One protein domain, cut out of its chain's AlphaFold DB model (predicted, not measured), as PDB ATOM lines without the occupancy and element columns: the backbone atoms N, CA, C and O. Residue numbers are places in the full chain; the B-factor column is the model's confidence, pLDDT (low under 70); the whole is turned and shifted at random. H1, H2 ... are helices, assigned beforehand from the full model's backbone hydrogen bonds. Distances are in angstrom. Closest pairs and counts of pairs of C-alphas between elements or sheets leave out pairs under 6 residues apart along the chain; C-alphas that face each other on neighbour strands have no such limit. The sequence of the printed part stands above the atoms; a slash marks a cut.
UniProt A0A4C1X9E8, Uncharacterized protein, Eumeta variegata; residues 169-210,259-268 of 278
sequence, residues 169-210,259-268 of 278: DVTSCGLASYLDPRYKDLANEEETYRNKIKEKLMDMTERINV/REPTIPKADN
ATOM      1  N   ASP A 169      13.571  19.216  31.822       64.44
ATOM      2  CA  ASP A 169      13.179  20.179  30.798       64.44
ATOM      3  C   ASP A 169      12.750  19.480  29.511       64.44
ATOM      4  O   ASP A 169      13.350  18.492  29.086       64.44
ATOM      5  N   VAL A 170      11.696  20.002  28.878       66.12
ATOM      6  CA  VAL A 170      11.122  19.426  27.659       66.12
ATOM      7  C   VAL A 170      12.104  19.558  26.500       66.12
ATOM      8  O   VAL A 170      12.279  20.638  25.925       66.12
ATOM      9  N   THR A 171      12.705  18.429  26.138       70.88
ATOM     10  CA  THR A 171      13.653  18.325  25.026       70.88
ATOM     11  C   THR A 171      12.939  18.143  23.686       70.88
ATOM     12  O   THR A 171      11.832  17.603  23.614       70.88
ATOM     13  N   SER A 172      13.602  18.523  22.592       72.06
ATOM     14  CA  SER A 172      13.162  18.214  21.221       72.06
ATOM     15  C   SER A 172      12.980  16.708  20.997       72.06
ATOM     16  O   SER A 172      12.045  16.293  20.315       72.06
ATOM     17  N   CYS A 173      13.806  15.879  21.643       72.00
ATOM     18  CA  CYS A 173      13.650  14.427  21.674       72.00
ATOM     19  C   CYS A 173      12.346  13.992  22.358       72.00
ATOM     20  O   CYS A 173      11.692  13.076  21.865       72.00
ATOM     21  N   GLY A 174      11.949  14.642  23.458       76.94
ATOM     22  CA  GLY A 174      10.677  14.385  24.141       76.94
ATOM     23  C   GLY A 174       9.470  14.718  23.262       76.94
ATOM     24  O   GLY A 174       8.577  13.888  23.106       76.94
ATOM     25  N   LEU A 175       9.496  15.883  22.607       80.62
ATOM     26  CA  LEU A 175       8.469  16.300  21.641       80.62
ATOM     27  C   LEU A 175       8.373  15.315  20.462       80.62
ATOM     28  O   LEU A 175       7.290  14.840  20.132       80.62
ATOM     29  N   ALA A 176       9.511  14.952  19.862       82.00
ATOM     30  CA  ALA A 176       9.561  14.009  18.746       82.00
ATOM     31  C   ALA A 176       9.109  12.595  19.145       82.00
ATOM     32  O   ALA A 176       8.435  11.929  18.365       82.00
ATOM     33  N   SER A 177       9.451  12.147  20.356       85.75
ATOM     34  CA  SER A 177       9.039  10.838  20.878       85.75
ATOM     35  C   SER A 177       7.537  10.779  21.129       85.75
ATOM     36  O   SER A 177       6.919   9.764  20.823       85.75
ATOM     37  N   TYR A 178       6.939  11.871  21.623       86.56
ATOM     38  CA  TYR A 178       5.487  11.965  21.760       86.56
ATOM     39  C   TYR A 178       4.776  11.937  20.406       86.56
ATOM     40  O   TYR A 178       3.751  11.284  20.287       86.56
ATOM     41  N   LEU A 179       5.323  12.602  19.384       86.12
ATOM     42  CA  LEU A 179       4.753  12.619  18.030       86.12
ATOM     43  C   LEU A 179       4.995  11.320  17.238       86.12
ATOM     44  O   LEU A 179       4.394  11.122  16.178       86.12
ATOM     45  N   ASP A 180       5.857  10.421  17.720       86.31
ATOM     46  CA  ASP A 180       6.050   9.100  17.129       86.31
ATOM     47  C   ASP A 180       4.959   8.134  17.633       86.31
ATOM     48  O   ASP A 180       4.958   7.768  18.810       86.31
ATOM     49  N   PRO A 181       4.058   7.631  16.765       85.06
ATOM     50  CA  PRO A 181       2.969   6.738  17.172       85.06
ATOM     51  C   PRO A 181       3.425   5.426  17.834       85.06
ATOM     52  O   PRO A 181       2.604   4.721  18.418       85.06
ATOM     53  N   ARG A 182       4.713   5.067  17.741       85.75
ATOM     54  CA  ARG A 182       5.307   3.908  18.432       85.75
ATOM     55  C   ARG A 182       5.635   4.194  19.894       85.75
ATOM     56  O   ARG A 182       5.690   3.263  20.694       85.75
ATOM     57  N   TYR A 183       5.909   5.454  20.224       84.75
ATOM     58  CA  TYR A 183       6.464   5.883  21.512       84.75
ATOM     59  C   TYR A 183       5.612   6.945  22.221       84.75
ATOM     60  O   TYR A 183       5.970   7.362  23.320       84.75
ATOM     61  N   LYS A 184       4.466   7.322  21.639       83.75
ATOM     62  CA  LYS A 184       3.561   8.378  22.114       83.75
ATOM     63  C   LYS A 184       3.132   8.277  23.580       83.75
ATOM     64  O   LYS A 184       2.907   9.294  24.228       83.75
ATOM     65  N   ASP A 185       3.048   7.058  24.113       81.19
ATOM     66  CA  ASP A 185       2.627   6.816  25.497       81.19
ATOM     67  C   ASP A 185       3.715   7.218  26.507       81.19
ATOM     68  O   ASP A 185       3.430   7.348  27.700       81.19
ATOM     69  N   LEU A 186       4.962   7.393  26.037       79.69
ATOM     70  CA  LEU A 186       6.135   7.740  26.843       79.69
ATOM     71  C   LEU A 186       6.180   6.918  28.142       79.69
ATOM     72  O   LEU A 186       6.342   7.454  29.234       79.69
ATOM     73  N   ALA A 187       5.966   5.601  28.030       76.00
ATOM     74  CA  ALA A 187       5.697   4.714  29.169       76.00
ATOM     75  C   ALA A 187       6.824   4.670  30.217       76.00
ATOM     76  O   ALA A 187       6.590   4.273  31.354       76.00
ATOM     77  N   ASN A 188       8.032   5.072  29.822       72.81
ATOM     78  CA  ASN A 188       9.226   5.070  30.658       72.81
ATOM     79  C   ASN A 188       9.489   6.431  31.327       72.81
ATOM     80  O   ASN A 188      10.454   6.544  32.075       72.81
ATOM     81  N   GLU A 189       8.669   7.445  31.044       77.06
ATOM     82  CA  GLU A 189       8.831   8.808  31.546       77.06
ATOM     83  C   GLU A 189       7.832   9.128  32.664       77.06
ATOM     84  O   GLU A 189       6.696   8.643  32.677       77.06
ATOM     85  N   GLU A 190       8.240  10.013  33.574       79.31
ATOM     86  CA  GLU A 190       7.397  10.519  34.658       79.31
ATOM     87  C   GLU A 190       6.169  11.272  34.122       79.31
ATOM     88  O   GLU A 190       6.239  12.034  33.152       79.31
ATOM     89  N   GLU A 191       5.024  11.127  34.794       79.38
ATOM     90  CA  GLU A 191       3.763  11.741  34.358       79.38
ATOM     91  C   GLU A 191       3.853  13.271  34.262       79.38
ATOM     92  O   GLU A 191       3.310  13.882  33.340       79.38
ATOM     93  N   THR A 192       4.608  13.886  35.171       80.50
ATOM     94  CA  THR A 192       4.860  15.330  35.175       80.50
ATOM     95  C   THR A 192       5.605  15.790  33.920       80.50
ATOM     96  O   THR A 192       5.271  16.834  33.362       80.50
ATOM     97  N   TYR A 193       6.563  15.001  33.426       79.62
ATOM     98  CA  TYR A 193       7.304  15.295  32.199       79.62
ATOM     99  C   TYR A 193       6.426  15.122  30.954       79.62
ATOM    100  O   TYR A 193       6.439  15.978  30.068       79.62
ATOM    101  N   ARG A 194       5.577  14.084  30.924       81.94
ATOM    102  CA  ARG A 194       4.592  13.886  29.844       81.94
ATOM    103  C   ARG A 194       3.642  15.076  29.712       81.94
ATOM    104  O   ARG A 194       3.372  15.521  28.600       81.94
ATOM    105  N   ASN A 195       3.168  15.613  30.835       82.19
ATOM    106  CA  ASN A 195       2.264  16.764  30.833       82.19
ATOM    107  C   ASN A 195       2.958  18.033  30.320       82.19
ATOM    108  O   ASN A 195       2.389  18.731  29.483       82.19
ATOM    109  N   LYS A 196       4.214  18.275  30.721       82.38
ATOM    110  CA  LYS A 196       5.017  19.388  30.189       82.38
ATOM    111  C   LYS A 196       5.237  19.284  28.673       82.38
ATOM    112  O   LYS A 196       5.195  20.297  27.980       82.38
ATOM    113  N   ILE A 197       5.467  18.075  28.141       83.06
ATOM    114  CA  ILE A 197       5.589  17.843  26.688       83.06
ATOM    115  C   ILE A 197       4.304  18.254  25.965       83.06
ATOM    116  O   ILE A 197       4.370  18.957  24.958       83.06
ATOM    117  N   LYS A 198       3.141  17.837  26.484       83.69
ATOM    118  CA  LYS A 198       1.839  18.164  25.890       83.69
ATOM    119  C   LYS A 198       1.564  19.666  25.912       83.69
ATOM    120  O   LYS A 198       1.186  20.212  24.883       83.69
ATOM    121  N   GLU A 199       1.813  20.324  27.041       83.19
ATOM    122  CA  GLU A 199       1.653  21.777  27.188       83.19
ATOM    123  C   GLU A 199       2.530  22.546  26.188       83.19
ATOM    124  O   GLU A 199       2.040  23.414  25.467       83.19
ATOM    125  N   LYS A 200       3.808  22.163  26.055       82.38
ATOM    126  CA  LYS A 200       4.724  22.790  25.090       82.38
ATOM    127  C   LYS A 200       4.296  22.562  23.636       82.38
ATOM    128  O   LYS A 200       4.436  23.465  22.818       82.38
ATOM    129  N   LEU A 201       3.759  21.385  23.296       83.56
ATOM    130  CA  LEU A 201       3.221  21.126  21.951       83.56
ATOM    131  C   LEU A 201       1.983  21.963  21.643       83.56
ATOM    132  O   LEU A 201       1.843  22.417  20.507       83.56
ATOM    133  N   MET A 202       1.107  22.170  22.628       79.81
ATOM    134  CA  MET A 202      -0.063  23.038  22.475       79.81
ATOM    135  C   MET A 202       0.370  24.472  22.171       79.81
ATOM    136  O   MET A 202      -0.026  25.003  21.137       79.81
ATOM    137  N   ASP A 203       1.269  25.040  22.980       79.81
ATOM    138  CA  ASP A 203       1.820  26.386  22.762       79.81
ATOM    139  C   ASP A 203       2.496  26.514  21.381       79.81
ATOM    140  O   ASP A 203       2.210  27.432  20.612       79.81
ATOM    141  N   MET A 204       3.323  25.537  20.989       75.50
ATOM    142  CA  MET A 204       3.950  25.529  19.660       75.50
ATOM    143  C   MET A 204       2.929  25.475  18.511       75.50
ATOM    144  O   MET A 204       3.112  26.144  17.494       75.50
ATOM    145  N   THR A 205       1.861  24.687  18.651       76.12
ATOM    146  CA  THR A 205       0.832  24.525  17.608       76.12
ATOM    147  C   THR A 205      -0.037  25.777  17.490       76.12
ATOM    148  O   THR A 205      -0.386  26.192  16.383       76.12
ATOM    149  N   GLU A 206      -0.330  26.434  18.611       75.38
ATOM    150  CA  GLU A 206      -1.030  27.718  18.636       75.38
ATOM    151  C   GLU A 206      -0.227  28.813  17.923       75.38
ATOM    152  O   GLU A 206      -0.781  29.529  17.087       75.38
ATOM    153  N   ARG A 207       1.092  28.888  18.154       71.25
ATOM    154  CA  ARG A 207       1.983  29.833  17.452       71.25
ATOM    155  C   ARG A 207       2.006  29.619  15.932       71.25
ATOM    156  O   ARG A 207       2.097  30.591  15.184       71.25
ATOM    157  N   ILE A 208       1.902  28.373  15.462       65.75
ATOM    158  CA  ILE A 208       1.846  28.055  14.022       65.75
ATOM    159  C   ILE A 208       0.514  28.519  13.411       65.75
ATOM    160  O   ILE A 208       0.511  29.107  12.331       65.75
ATOM    161  N   ASN A 209      -0.606  28.328  14.115       59.56
ATOM    162  CA  ASN A 209      -1.943  28.665  13.617       59.56
ATOM    163  C   ASN A 209      -2.195  30.186  13.503       59.56
ATOM    164  O   ASN A 209      -3.021  30.624  12.710       59.56
ATOM    165  N   VAL A 210      -1.467  31.015  14.260       53.12
ATOM    166  CA  VAL A 210      -1.555  32.490  14.173       53.12
ATOM    167  C   VAL A 210      -0.827  33.051  12.934       53.12
ATOM    168  O   VAL A 210      -1.081  34.188  12.537       53.12
ATOM    169  N   ARG A 259      -5.955   8.872  21.763       85.12
ATOM    170  CA  ARG A 259      -6.898   7.736  21.729       85.12
ATOM    171  C   ARG A 259      -6.582   6.657  20.696       85.12
ATOM    172  O   ARG A 259      -7.115   5.555  20.812       85.12
ATOM    173  N   GLU A 260      -5.787   6.954  19.673       85.44
ATOM    174  CA  GLU A 260      -5.376   5.935  18.699       85.44
ATOM    175  C   GLU A 260      -4.554   4.831  19.404       85.44
ATOM    176  O   GLU A 260      -3.985   5.064  20.468       85.44
ATOM    177  N   PRO A 261      -4.448   3.610  18.875       85.56
ATOM    178  CA  PRO A 261      -3.506   2.632  19.416       85.56
ATOM    179  C   PRO A 261      -2.055   3.002  19.067       85.56
ATOM    180  O   PRO A 261      -1.798   3.690  18.074       85.56
ATOM    181  N   THR A 262      -1.094   2.529  19.864       87.50
ATOM    182  CA  THR A 262       0.320   2.535  19.465       87.50
ATOM    183  C   THR A 262       0.559   1.542  18.335       87.50
ATOM    184  O   THR A 262      -0.054   0.472  18.282       87.50
ATOM    185  N   ILE A 263       1.454   1.893  17.411       87.81
ATOM    186  CA  ILE A 263       1.838   0.996  16.312       87.81
ATOM    187  C   ILE A 263       3.058   0.139  16.708       87.81
ATOM    188  O   ILE A 263       3.870   0.574  17.532       87.81
ATOM    189  N   PRO A 264       3.235  -1.064  16.130       86.88
ATOM    190  CA  PRO A 264       4.408  -1.902  16.373       86.88
ATOM    191  C   PRO A 264       5.740  -1.180  16.124       86.88
ATOM    192  O   PRO A 264       5.888  -0.407  15.180       86.88
ATOM    193  N   LYS A 265       6.766  -1.497  16.927       82.88
ATOM    194  CA  LYS A 265       8.095  -0.854  16.835       82.88
ATOM    195  C   LYS A 265       8.780  -1.029  15.471       82.88
ATOM    196  O   LYS A 265       9.604  -0.194  15.097       82.88
ATOM    197  N   ALA A 266       8.451  -2.106  14.758       84.56
ATOM    198  CA  ALA A 266       8.996  -2.433  13.442       84.56
ATOM    199  C   ALA A 266       8.348  -1.638  12.292       84.56
ATOM    200  O   ALA A 266       8.920  -1.586  11.203       84.56
ATOM    201  N   ASP A 267       7.193  -1.013  12.527       85.25
ATOM    202  CA  ASP A 267       6.430  -0.332  11.484       85.25
ATOM    203  C   ASP A 267       6.933   1.101  11.252       85.25
ATOM    204  O   ASP A 267       7.555   1.729  12.116       85.25
ATOM    205  N   ASN A 268       6.675   1.630  10.051       84.75
ATOM    206  CA  ASN A 268       7.127   2.961   9.654       84.75
ATOM    207  C   ASN A 268       6.112   4.046  10.080       84.75
ATOM    208  O   ASN A 268       5.014   4.103   9.513       84.75
TER     209      ASN A 268
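This is residues 169 to 210 and 259 to 268 of the 278 residues of an uncharacterized protein of Eumeta variegata (UniProt A0A4C1X9E8). One long helix, H2, has the short helix H1 set crosswise against its middle; residues 202 to 210, mostly the last part of H2, stick out as a free arm. A loop joins the helices, and a separate stretch, residues 259 to 268, lies by that loop, far from the arm's tip. The printed part has 52 residues with two named helices, H1 then H2, and no named strand: all helix. It is only just compact, close to loose, with a radius of gyration of the C-alphas of 11.9 A and spans of 36 by 24 by 20 A.

H2, residues 191 to 209, measures 27.4 A, from C-alpha 191 at (3.763, 11.741, 34.358) to C-alpha 209 at (-1.943, 28.665, 13.617). H1, residues 172 to 179, measures 10.6 A and begins at C-alpha 172 (13.162, 18.214, 21.221).

H2 touches H1 with residues 197 to 201 alone; the closest C-alphas, those of Leu 175 and Ile 197, are 6.0 A apart. Their lines are about perpendicular, at 87 degrees. In H1 and H2 every O i to N i+4 pair is within hydrogen-bond range.

The C-alphas farthest apart, of Val 210 and Ala 266, are 36.5 A apart. The link from H1 to H2 is long, 11 residues. Residues 211 to 258 are not printed; C-alphas 210 and 259 are 26.4 A apart. Residues 169 to 170 and 208 to 210 have pLDDT under 70.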